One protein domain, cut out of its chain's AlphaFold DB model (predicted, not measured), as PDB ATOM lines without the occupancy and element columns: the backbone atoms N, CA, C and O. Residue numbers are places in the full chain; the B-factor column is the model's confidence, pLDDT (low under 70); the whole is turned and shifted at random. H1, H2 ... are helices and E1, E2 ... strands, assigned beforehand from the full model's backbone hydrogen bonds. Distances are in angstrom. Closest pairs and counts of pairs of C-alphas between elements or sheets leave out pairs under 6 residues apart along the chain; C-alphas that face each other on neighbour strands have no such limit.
ATOM      1  N   SER A 387     418.666 410.684 274.957       65.06
ATOM      2  CA  SER A 387     418.447 410.466 276.389       65.06
ATOM      3  C   SER A 387     416.982 410.110 276.637       65.06
ATOM      4  O   SER A 387     416.114 410.974 276.518       65.06
ATOM      5  N   ILE A 388     416.721 408.858 277.000       77.00
ATOM      6  CA  ILE A 388     415.397 408.345 277.361       77.00
ATOM      7  C   ILE A 388     415.321 408.209 278.878       77.00
ATOM      8  O   ILE A 388     416.289 407.821 279.535       77.00
ATOM      9  N   LYS A 389     414.157 408.509 279.452       83.81
ATOM     10  CA  LYS A 389     413.837 408.167 280.839       83.81
ATOM     11  C   LYS A 389     412.775 407.078 280.852       83.81
ATOM     12  O   LYS A 389     411.779 407.211 280.151       83.81
ATOM     13  N   VAL A 390     412.980 406.043 281.655       84.94
ATOM     14  CA  VAL A 390     411.958 405.026 281.921       84.94
ATOM     15  C   VAL A 390     411.573 405.138 283.389       84.94
ATOM     16  O   VAL A 390     412.408 404.925 284.267       84.94
ATOM     17  N   GLU A 391     410.339 405.561 283.641       86.38
ATOM     18  CA  GLU A 391     409.752 405.667 284.977       86.38
ATOM     19  C   GLU A 391     409.017 404.369 285.300       86.38
ATOM     20  O   GLU A 391     408.113 403.972 284.566       86.38
ATOM     21  N   PHE A 392     409.405 403.714 286.389       84.00
ATOM     22  CA  PHE A 392     408.705 402.548 286.914       84.00
ATOM     23  C   PHE A 392     407.708 403.000 287.983       84.00
ATOM     24  O   PHE A 392     408.041 403.806 288.854       84.00
ATOM     25  N   THR A 393     406.482 402.499 287.917       76.06
ATOM     26  CA  THR A 393     405.434 402.717 288.922       76.06
ATOM     27  C   THR A 393     404.984 401.375 289.493       76.06
ATOM     28  O   THR A 393     405.352 400.321 288.983       76.06
ATOM     29  N   GLU A 394     404.187 401.402 290.568       65.94
ATOM     30  CA  GLU A 394     403.594 400.180 291.141       65.94
ATOM     31  C   GLU A 394     402.692 399.433 290.135       65.94
ATOM     32  O   GLU A 394     402.509 398.230 290.273       65.94
ATOM     33  N   ASP A 395     402.203 400.130 289.102       64.19
ATOM     34  CA  ASP A 395     401.251 399.616 288.110       64.19
ATOM     35  C   ASP A 395     401.853 399.459 286.690       64.19
ATOM     36  O   ASP A 395     401.112 399.192 285.747       64.19
ATOM     37  N   GLY A 396     403.166 399.662 286.485       82.06
ATOM     38  CA  GLY A 396     403.791 399.474 285.165       82.06
ATOM     39  C   GLY A 396     405.055 400.298 284.893       82.06
ATOM     40  O   GLY A 396     405.783 400.699 285.801       82.06
ATOM     41  N   ALA A 397     405.343 400.540 283.611       87.31
ATOM     42  CA  ALA A 397     406.499 401.319 283.167       87.31
ATOM     43  C   ALA A 397     406.103 402.361 282.114       87.31
ATOM     44  O   ALA A 397     405.269 402.108 281.246       87.31
ATOM     45  N   LYS A 398     406.730 403.538 282.169       89.56
ATOM     46  CA  LYS A 398     406.461 404.652 281.261       89.56
ATOM     47  C   LYS A 398     407.736 405.203 280.645       89.56
ATOM     48  O   LYS A 398     408.676 405.572 281.346       89.56
ATOM     49  N   VAL A 399     407.747 405.324 279.324       84.75
ATOM     50  CA  VAL A 399     408.876 405.831 278.543       84.75
ATOM     51  C   VAL A 399     408.680 407.308 278.221       84.75
ATOM     52  O   VAL A 399     407.689 407.717 277.617       84.75
ATOM     53  N   ILE A 400     409.659 408.124 278.604       79.69
ATOM     54  CA  ILE A 400     409.654 409.581 278.476       79.69
ATOM     55  C   ILE A 400     410.864 410.024 277.651       79.69
ATOM     56  O   ILE A 400     411.983 409.547 277.844       79.69
ATOM     57  N   GLY A 401     410.644 410.986 276.750       70.12
ATOM     58  CA  GLY A 401     411.661 411.491 275.818       70.12
ATOM     59  C   GLY A 401     411.546 410.924 274.399       70.12
ATOM     60  O   GLY A 401     412.425 411.163 273.575       70.12
ATOM     61  N   LEU A 402     410.463 410.194 274.102       74.75
ATOM     62  CA  LEU A 402     410.126 409.695 272.766       74.75
ATOM     63  C   LEU A 402     408.933 410.471 272.190       74.75
ATOM     64  O   LEU A 402     407.798 409.994 272.183       74.75
ATOM     65  N   ASP A 403     409.199 411.679 271.692       63.31
ATOM     66  CA  ASP A 403     408.159 412.631 271.258       63.31
ATOM     67  C   ASP A 403     407.528 412.300 269.892       63.31
ATOM     68  O   ASP A 403     406.556 412.931 269.480       63.31
ATOM     69  N   SER A 404     408.066 411.316 269.163       62.78
ATOM     70  CA  SER A 404     407.539 410.905 267.858       62.78
ATOM     71  C   SER A 404     407.167 409.427 267.831       62.78
ATOM     72  O   SER A 404     407.835 408.594 268.445       62.78
ATOM     73  N   VAL A 405     406.137 409.093 267.044       59.97
ATOM     74  CA  VAL A 405     405.707 407.706 266.772       59.97
ATOM     75  C   VAL A 405     406.888 406.850 266.292       59.97
ATOM     76  O   VAL A 405     407.026 405.698 266.691       59.97
ATOM     77  N   ASN A 406     407.803 407.442 265.522       53.69
ATOM     78  CA  ASN A 406     408.977 406.753 264.989       53.69
ATOM     79  C   ASN A 406     410.059 406.520 266.052       53.69
ATOM     80  O   ASN A 406     410.726 405.490 266.026       53.69
ATOM     81  N   ALA A 407     410.229 407.440 267.006       59.34
ATOM     82  CA  ALA A 407     411.142 407.243 268.130       59.34
ATOM     83  C   ALA A 407     410.639 406.126 269.064       59.34
ATOM     84  O   ALA A 407     411.443 405.319 269.524       59.34
ATOM     85  N   LYS A 408     409.314 406.033 269.259       73.12
ATOM     86  CA  LYS A 408     408.656 404.934 269.987       73.12
ATOM     87  C   LYS A 408     408.831 403.584 269.286       73.12
ATOM     88  O   LYS A 408     409.269 402.636 269.922       73.12
ATOM     89  N   ALA A 409     408.581 403.513 267.977       71.38
ATOM     90  CA  ALA A 409     408.739 402.277 267.203       71.38
ATOM     91  C   ALA A 409     410.191 401.758 267.171       71.38
ATOM     92  O   ALA A 409     410.418 400.557 267.254       71.38
ATOM     93  N   ARG A 410     411.188 402.653 267.082       66.94
ATOM     94  CA  ARG A 410     412.615 402.271 267.121       66.94
ATOM     95  C   ARG A 410     413.022 401.689 268.469       66.94
ATOM     96  O   ARG A 410     413.658 400.645 268.502       66.94
ATOM     97  N   PHE A 411     412.617 402.351 269.550       78.38
ATOM     98  CA  PHE A 411     412.896 401.876 270.898       78.38
ATOM     99  C   PHE A 411     412.220 400.524 271.164       78.38
ATOM    100  O   PHE A 411     412.848 399.645 271.735       78.38
ATOM    101  N   LEU A 412     410.987 400.324 270.682       81.06
ATOM    102  CA  LEU A 412     410.291 399.035 270.766       81.06
ATOM    103  C   LEU A 412     411.010 397.911 270.020       81.06
ATOM    104  O   LEU A 412     411.132 396.821 270.563       81.06
ATOM    105  N   ASN A 413     411.512 398.162 268.808       78.88
ATOM    106  CA  ASN A 413     412.260 397.143 268.069       78.88
ATOM    107  C   ASN A 413     413.528 396.721 268.817       78.88
ATOM    108  O   ASN A 413     413.776 395.533 268.951       78.88
ATOM    109  N   GLU A 414     414.297 397.670 269.358       76.62
ATOM    110  CA  GLU A 414     415.484 397.329 270.153       76.62
ATOM    111  C   GLU A 414     415.128 396.613 271.462       76.62
ATOM    112  O   GLU A 414     415.844 395.708 271.884       76.62
ATOM    113  N   LEU A 415     414.008 396.984 272.087       81.50
ATOM    114  CA  LEU A 415     413.507 396.328 273.293       81.50
ATOM    115  C   LEU A 415     413.094 394.873 273.025       81.50
ATOM    116  O   LEU A 415     413.413 393.989 273.820       81.50
ATOM    117  N   ASN A 416     412.435 394.632 271.890       81.69
ATOM    118  CA  ASN A 416     411.934 393.322 271.477       81.69
ATOM    119  C   ASN A 416     413.023 392.448 270.825       81.69
ATOM    120  O   ASN A 416     412.918 391.231 270.858       81.69
ATOM    121  N   ASP A 417     414.086 393.030 270.260       76.19
ATOM    122  CA  ASP A 417     415.210 392.273 269.681       76.19
ATOM    123  C   ASP A 417     416.096 391.623 270.760       76.19
ATOM    124  O   ASP A 417     416.789 390.635 270.502       76.19
ATOM    125  N   VAL A 418     416.105 392.193 271.969       71.44
ATOM    126  CA  VAL A 418     416.924 391.733 273.102       71.44
ATOM    127  C   VAL A 418     416.136 390.804 274.038       71.44
ATOM    128  O   VAL A 418     416.746 390.126 274.867       71.44
ATOM    129  N   ASN A 419     414.808 390.729 273.900       69.38
ATOM    130  CA  ASN A 419     413.936 389.977 274.799       69.38
ATOM    131  C   ASN A 419     413.041 388.967 274.056       69.38
ATOM    132  O   ASN A 419     412.629 389.194 272.928       69.38
ATOM    133  N   ASP A 420     412.674 387.873 274.726       73.44
ATOM    134  CA  ASP A 420     411.665 386.916 274.240       73.44
ATOM    135  C   ASP A 420     410.221 387.413 274.493       73.44
ATOM    136  O   ASP A 420     409.248 386.736 274.155       73.44
ATOM    137  N   ILE A 421     410.078 388.584 275.122       78.81
ATOM    138  CA  ILE A 421     408.810 389.254 275.404       78.81
ATOM    139  C   ILE A 421     408.609 390.395 274.408       78.81
ATOM    140  O   ILE A 421     409.456 391.277 274.287       78.81
ATOM    141  N   GLU A 422     407.455 390.399 273.745       86.81
ATOM    142  CA  GLU A 422     407.035 391.485 272.866       86.81
ATOM    143  C   GLU A 422     406.346 392.591 273.677       86.81
ATOM    144  O   GLU A 422     405.405 392.333 274.431       86.81
ATOM    145  N   TYR A 423     406.817 393.829 273.524       88.69
ATOM    146  CA  TYR A 423     406.263 395.017 274.171       88.69
ATOM    147  C   TYR A 423     405.606 395.972 273.168       88.69
ATOM    148  O   TYR A 423     406.012 396.065 272.004       88.69
ATOM    149  N   THR A 424     404.648 396.758 273.659       88.81
ATOM    150  CA  THR A 424     403.995 397.877 272.960       88.81
ATOM    151  C   THR A 424     404.079 399.158 273.792       88.81
ATOM    152  O   THR A 424     404.246 399.119 275.009       88.81
ATOM    153  N   ILE A 425     404.017 400.322 273.129       88.06
ATOM    154  CA  ILE A 425     403.993 401.644 273.776       88.06
ATOM    155  C   ILE A 425     402.788 402.423 273.267       88.06
ATOM    156  O   ILE A 425     402.656 402.656 272.062       88.06
ATOM    157  N   ASP A 426     401.950 402.894 274.186       84.62
ATOM    158  CA  ASP A 426     400.776 403.692 273.845       84.62
ATOM    159  C   ASP A 426     401.110 405.166 273.500       84.62
ATOM    160  O   ASP A 426     402.265 405.622 273.438       84.62
ATOM    161  N   GLN A 427     400.072 405.966 273.234       79.25
ATOM    162  CA  GLN A 427     400.238 407.389 272.917       79.25
ATOM    163  C   GLN A 427     400.819 408.197 274.085       79.25
ATOM    164  O   GLN A 427     401.584 409.133 273.839       79.25
ATOM    165  N   ASP A 428     400.553 407.786 275.320       81.25
ATOM    166  CA  ASP A 428     401.011 408.447 276.539       81.25
ATOM    167  C   ASP A 428     402.402 407.973 276.989       81.25
ATOM    168  O   ASP A 428     403.009 408.605 277.856       81.25
ATOM    169  N   GLY A 429     402.948 406.934 276.349       81.69
ATOM    170  CA  GLY A 429     404.269 406.376 276.623       81.69
ATOM    171  C   GLY A 429     404.258 405.188 277.588       81.69
ATOM    172  O   GLY A 429     405.333 404.789 278.026       81.69
ATOM    173  N   ASN A 430     403.094 404.644 277.944       88.88
ATOM    174  CA  ASN A 430     402.997 403.488 278.834       88.88
ATOM    175  C   ASN A 430     403.388 402.213 278.077       88.88
ATOM    176  O   ASN A 430     402.974 402.029 276.931       88.88
ATOM    177  N   LEU A 431     404.211 401.377 278.714       89.88
ATOM    178  CA  LEU A 431     404.644 400.077 278.211       89.88
ATOM    179  C   LEU A 431     403.669 398.989 278.657       89.88
ATOM    180  O   LEU A 431     403.380 398.867 279.849       89.88
ATOM    181  N   SER A 432     403.261 398.162 277.702       89.12
ATOM    182  CA  SER A 432     402.468 396.952 277.921       89.12
ATOM    183  C   SER A 432     403.161 395.761 277.266       89.12
ATOM    184  O   SER A 432     404.001 395.924 276.376       89.12
ATOM    185  N   LYS A 433     402.836 394.557 277.731       89.75
ATOM    186  CA  LYS A 433     403.305 393.302 277.143       89.75
ATOM    187  C   LYS A 433     402.247 392.761 276.192       89.75
ATOM    188  O   LYS A 433     401.067 392.817 276.504       89.75
ATOM    189  N   VAL A 434     402.662 392.183 275.073       87.00
ATOM    190  CA  VAL A 434     401.749 391.522 274.138       87.00
ATOM    191  C   VAL A 434     401.671 390.035 274.466       87.00
ATOM    192  O   VAL A 434     402.675 389.321 274.424       87.00
ATOM    193  N   VAL A 435     400.467 389.554 274.777       84.81
ATOM    194  CA  VAL A 435     400.160 388.130 274.977       84.81
ATOM    195  C   VAL A 435     398.961 387.776 274.103       84.81
ATOM    196  O   VAL A 435     397.906 388.389 274.217       84.81
ATOM    197  N   ASP A 436     399.122 386.808 273.196       82.00
ATOM    198  CA  ASP A 436     398.066 386.368 272.266       82.00
ATOM    199  C   ASP A 436     397.380 387.530 271.502       82.00
ATOM    200  O   ASP A 436     396.160 387.559 271.351       82.00
ATOM    201  N   GLU A 437     398.176 388.491 271.009       79.19
ATOM    202  CA  GLU A 437     397.724 389.710 270.300       79.19
ATOM    203  C   GLU A 437     396.927 390.714 271.163       79.19
ATOM    204  O   GLU A 437     396.291 391.625 270.628       79.19
ATOM    205  N   VAL A 438     396.962 390.576 272.493       82.81
ATOM    206  CA  VAL A 438     396.323 391.493 273.447       82.81
ATOM    207  C   VAL A 438     397.384 392.185 274.303       82.81
ATOM    208  O   VAL A 438     398.310 391.540 274.789       82.81
ATOM    209  N   ASP A 439     397.234 393.498 274.491       86.44
ATOM    210  CA  ASP A 439     398.063 394.276 275.416       86.44
ATOM    211  C   ASP A 439     397.664 393.950 276.870       86.44
ATOM    212  O   ASP A 439     396.525 394.187 277.284       86.44
ATOM    213  N   GLU A 440     398.604 393.409 277.644       87.19
ATOM    214  CA  GLU A 440     398.492 393.125 279.076       87.19
ATOM    215  C   GLU A 440     399.397 394.059 279.902       87.19
ATOM    216  O   GLU A 440     400.476 394.478 279.463       87.19
ATOM    217  N   ASP A 441     398.957 394.377 281.122       87.00
ATOM    218  CA  ASP A 441     399.749 395.134 282.096       87.00
ATOM    219  C   ASP A 441     400.986 394.332 282.538       87.00
ATOM    220  O   ASP A 441     400.960 393.101 282.629       87.00
ATOM    221  N   LEU A 442     402.083 395.031 282.839       86.06
ATOM    222  CA  LEU A 442     403.339 394.397 283.248       86.06
ATOM    223  C   LEU A 442     403.232 393.837 284.673       86.06
ATOM    224  O   LEU A 442     402.956 394.578 285.616       86.06
ATOM    225  N   SER A 443     403.512 392.542 284.852       85.88
ATOM    226  CA  SER A 443     403.646 391.946 286.187       85.88
ATOM    227  C   SER A 443     404.958 392.357 286.872       85.88
ATOM    228  O   SER A 443     405.883 392.857 286.229       85.88
ATOM    229  N   GLU A 444     405.086 392.099 288.180       81.75
ATOM    230  CA  GLU A 444     406.340 392.345 288.915       81.75
ATOM    231  C   GLU A 444     407.541 391.620 288.275       81.75
ATOM    232  O   GLU A 444     408.622 392.201 288.155       81.75
ATOM    233  N   ASP A 445     407.340 390.388 287.799       83.00
ATOM    234  CA  ASP A 445     408.380 389.606 287.124       83.00
ATOM    235  C   ASP A 445     408.736 390.196 285.744       83.00
ATOM    236  O   ASP A 445     409.912 390.210 285.366       83.00
ATOM    237  N   ASP A 446     407.754 390.735 285.007       85.19
ATOM    238  CA  ASP A 446     407.994 391.410 283.721       85.19
ATOM    239  C   ASP A 446     408.778 392.716 283.914       85.19
ATOM    240  O   ASP A 446     409.630 393.051 283.091       85.19
ATOM    241  N   ILE A 447     408.537 393.440 285.013       84.38
ATOM    242  CA  ILE A 447     409.276 394.662 285.362       84.38
ATOM    243  C   ILE A 447     410.743 394.346 285.665       84.38
ATOM    244  O   ILE A 447     411.626 395.081 285.222       84.38
ATOM    245  N   VAL A 448     411.027 393.261 286.394       84.88
ATOM    246  CA  VAL A 448     412.409 392.837 286.678       84.88
ATOM    247  C   VAL A 448     413.150 392.515 285.380       84.88
ATOM    248  O   VAL A 448     414.252 393.021 285.170       84.88
ATOM    249  N   GLN A 449     412.528 391.756 284.476       84.50
ATOM    250  CA  GLN A 449     413.124 391.427 283.176       84.50
ATOM    251  C   GLN A 449     413.317 392.669 282.300       84.50
ATOM    252  O   GLN A 449     414.374 392.852 281.699       84.50
ATOM    253  N   LEU A 450     412.330 393.568 282.273       85.94
ATOM    254  CA  LEU A 450     412.416 394.823 281.534       85.94
ATOM    255  C   LEU A 450     413.603 395.678 282.009       85.94
ATOM    256  O   LEU A 450     414.312 396.249 281.184       85.94
ATOM    257  N   LYS A 451     413.871 395.741 283.321       87.12
ATOM    258  CA  LYS A 451     415.037 396.460 283.868       87.12
ATOM    259  C   LYS A 451     416.362 395.880 283.376       87.12
ATOM    260  O   LYS A 451     417.222 396.650 282.951       87.12
ATOM    261  N   GLU A 452     416.507 394.555 283.384       85.88
ATOM    262  CA  GLU A 452     417.713 393.871 282.891       85.88
ATOM    263  C   GLU A 452     417.952 394.142 281.397       85.88
ATOM    264  O   GLU A 452     419.074 394.443 280.983       85.88
ATOM    265  N   VAL A 453     416.889 394.110 280.589       84.19
ATOM    266  CA  VAL A 453     416.959 394.401 279.148       84.19
ATOM    267  C   VAL A 453     417.352 395.856 278.895       84.19
ATOM    268  O   VAL A 453     418.212 396.131 278.060       84.19
ATOM    269  N   LEU A 454     416.780 396.805 279.639       85.19
ATOM    270  CA  LEU A 454     417.120 398.224 279.503       85.19
ATOM    271  C   LEU A 454     418.574 398.517 279.899       85.19
ATOM    272  O   LEU A 454     419.213 399.358 279.265       85.19
ATOM    273  N   GLU A 455     419.117 397.824 280.903       83.81
ATOM    274  CA  GLU A 455     420.548 397.895 281.241       83.81
ATOM    275  C   GLU A 455     421.430 397.312 280.129       83.81
ATOM    276  O   GLU A 455     422.461 397.899 279.790       83.81
ATOM    277  N   ALA A 456     421.021 396.190 279.528       79.94
ATOM    278  CA  ALA A 456     421.738 395.579 278.412       79.94
ATOM    279  C   ALA A 456     421.775 396.497 277.180       79.94
ATOM    280  O   ALA A 456     422.826 396.641 276.550       79.94
ATOM    281  N   ILE A 457     420.656 397.165 276.884       77.38
ATOM    282  CA  ILE A 457     420.558 398.168 275.823       77.38
ATOM    283  C   ILE A 457     421.492 399.344 276.149       77.38
ATOM    284  O   ILE A 457     422.408 399.620 275.376       77.38
ATOM    285  N   ASP A 458     421.358 400.008 277.306       76.81
ATOM    286  CA  ASP A 458     422.190 401.175 277.686       76.81
ATOM    287  C   ASP A 458     423.707 400.877 277.713       76.81
ATOM    288  O   ASP A 458     424.534 401.744 277.404       76.81
ATOM    289  N   GLY A 459     424.074 399.637 278.049       71.50
ATOM    290  CA  GLY A 459     425.454 399.160 278.121       71.50
ATOM    291  C   GLY A 459     426.098 398.777 276.783       71.50
ATOM    292  O   GLY A 459     427.318 398.582 276.745       71.50
ATOM    293  N   ALA A 460     425.339 398.665 275.686       69.38
ATOM    294  CA  ALA A 460     425.892 398.246 274.400       69.38
ATOM    295  C   ALA A 460     426.796 399.344 273.778       69.38
ATOM    296  O   ALA A 460     426.420 400.519 273.747       69.38
ATOM    297  N   PRO A 461     427.997 398.992 273.265       44.28
ATOM    298  CA  PRO A 461     429.012 399.959 272.823       44.28
ATOM    299  C   PRO A 461     428.580 400.851 271.648       44.28
ATOM    300  O   PRO A 461     429.132 401.938 271.498       44.28
ATOM    301  N   ASP A 462     427.568 400.426 270.885       53.03
ATOM    302  CA  ASP A 462     427.018 401.137 269.725       53.03
ATOM    303  C   ASP A 462     425.555 401.590 269.935       53.03
ATOM    304  O   ASP A 462     424.849 401.867 268.966       53.03
ATOM    305  N   ASN A 463     425.072 401.662 271.184       60.62
ATOM    306  CA  ASN A 463     423.678 402.022 271.444       60.62
ATOM    307  C   ASN A 463     423.367 403.499 271.115       60.62
ATOM    308  O   ASN A 463     424.090 404.429 271.499       60.62
ATOM    309  N   LEU A 464     422.227 403.694 270.446       56.12
ATOM    310  CA  LEU A 464     421.589 404.969 270.121       56.12
ATOM    311  C   LEU A 464     420.976 405.669 271.346       56.12
ATOM    312  O   LEU A 464     420.720 406.876 271.286       56.12
ATOM    313  N   TYR A 465     420.759 404.952 272.449       65.88
ATOM    314  CA  TYR A 465     420.061 405.453 273.630       65.88
ATOM    315  C   TYR A 465     420.960 405.613 274.859       65.88
ATOM    316  O   TYR A 465     421.924 404.880 275.069       65.88
ATOM    317  N   ARG A 466     420.616 406.600 275.693       75.06
ATOM    318  CA  ARG A 466     421.063 406.696 277.088       75.06
ATOM    319  C   ARG A 466     419.853 406.578 277.987       75.06
ATOM    320  O   ARG A 466     419.025 407.491 277.995       75.06
ATOM    321  N   ILE A 467     419.736 405.468 278.706       79.19
ATOM    322  CA  ILE A 467     418.516 405.130 279.442       79.19
ATOM    323  C   ILE A 467     418.700 405.465 280.917       79.19
ATOM    324  O   ILE A 467     419.518 404.883 281.621       79.19
ATOM    325  N   LYS A 468     417.900 406.409 281.416       82.44
ATOM    326  CA  LYS A 468     417.817 406.707 282.846       82.44
ATOM    327  C   LYS A 468     416.581 406.041 283.440       82.44
ATOM    328  O   LYS A 468     415.465 406.495 283.195       82.44
ATOM    329  N   GLN A 469     416.795 405.017 284.255       81.56
ATOM    330  CA  GLN A 469     415.737 404.376 285.034       81.56
ATOM    331  C   GLN A 469     415.388 405.233 286.263       81.56
ATOM    332  O   GLN A 469     416.281 405.754 286.940       81.56
ATOM    333  N   ILE A 470     414.097 405.437 286.519       81.19
ATOM    334  CA  ILE A 470     413.575 406.226 287.641       81.19
ATOM    335  C   ILE A 470     412.627 405.328 288.439       81.19
ATOM    336  O   ILE A 470     411.608 404.886 287.917       81.19
ATOM    337  N   GLU A 471     412.983 405.063 289.693       76.69
ATOM    338  CA  GLU A 471     412.168 404.287 290.633       76.69
ATOM    339  C   GLU A 471     411.143 405.191 291.339       76.69
ATOM    340  O   GLU A 471     411.424 406.381 291.545       76.69
TER     341      GLU A 471
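Overview. This is residues 387 to 471 of the 481 residues of an uncharacterized protein of Legionella massiliensis (UniProt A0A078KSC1). A strongly twisted sheet of six strands makes a wall, with the long helix H2 running along E2 and E1 over one face and the shorter helix H1 set crosswise to H2, beside the strands next to E3. The sheet has two parts, E6, E1 and E2 side by side and the small meander E3, E4, E5, joined where the beginning of E4 pairs with E2. The printed part has 85 residues with two named helices and six named strands; along the chain come first E1 and E2, then the helix H1, then the meander of E3, E4 and E5, then the helix H2, and last E6; the sheet is branched, with E1 and E6 parallel neighbours and the neighbour pairs E1 and E2, E2 and E4, E3 and E4, and E4 and E5 antiparallel, and the class is mixed, helices and strands. It is compact, with a radius of gyration of the C-alphas of 11.8 A and spans of 33 by 25 by 23 A.

Along the chain. E1, residues 387 to 393, begins at C-alpha 387 (418.447, 410.466, 276.389) and is 19.7 A long. E2 is residues 396 to 400. H1, residues 405 to 417, is 18.4 A long. E3 is residues 423 to 425, E4 residues 430 to 435 with 16.1 A, and E5 residues 438 to 440. H2, residues 444 to 459, is 23.0 A long and begins at C-alpha 444 (406.340, 392.345, 288.915). E6, residues 465 to 470, is 15.5 A long and ends at C-alpha 470 (413.575, 406.226, 287.641).

Arrangement. E1 and E2 form a hairpin, with N 391 and O 398 2.8 A apart, within hydrogen-bond range. On the other side of E1 lies E6, parallel to it at 28 degrees, with N 390 and O 468 3.0 A apart. E4 has three neighbours: E2 and E5 on one side, E3 on the other side. E2 and E4 are antiparallel, with N 431 and O 397 2.8 A apart. The hairpin of E3 and E4 has N 424 and O 432 at 2.9 A, and that of E4 and E5 has N 433 and O 440 at 2.9 A. H2 is on the sheet at a height of 8.5 A, over E2 and only just over E1, where 3 of its C-alphas fall; on the local plane its line stands at 3 degrees to that of E2. The closest C-alphas of H2 and E6 are those of Asp 458 and Arg 466, 5.7 A apart. H1 is over none of the strands; its closest C-alpha to E3 is that of Asn 416, 6.5 A from that of Tyr 423. With residues 414 to 415 alone H1 touches H2, about perpendicular at 80 degrees, the C-alphas of Leu 415 and Val 453 being closest at 7.1 A. In H1 and H2 every O i to N i+4 pair is within hydrogen-bond range.

Size, cuts and confidence. The two C-alphas farthest apart, those of Asp 436 and Pro 461, are 33.8 A apart. The printed part has no cut, and its links between named elements are tight. The mean pLDDT of the printed part is 78.2; 16 residues are under 70, among them residues 403 to 407 and 460 to 465.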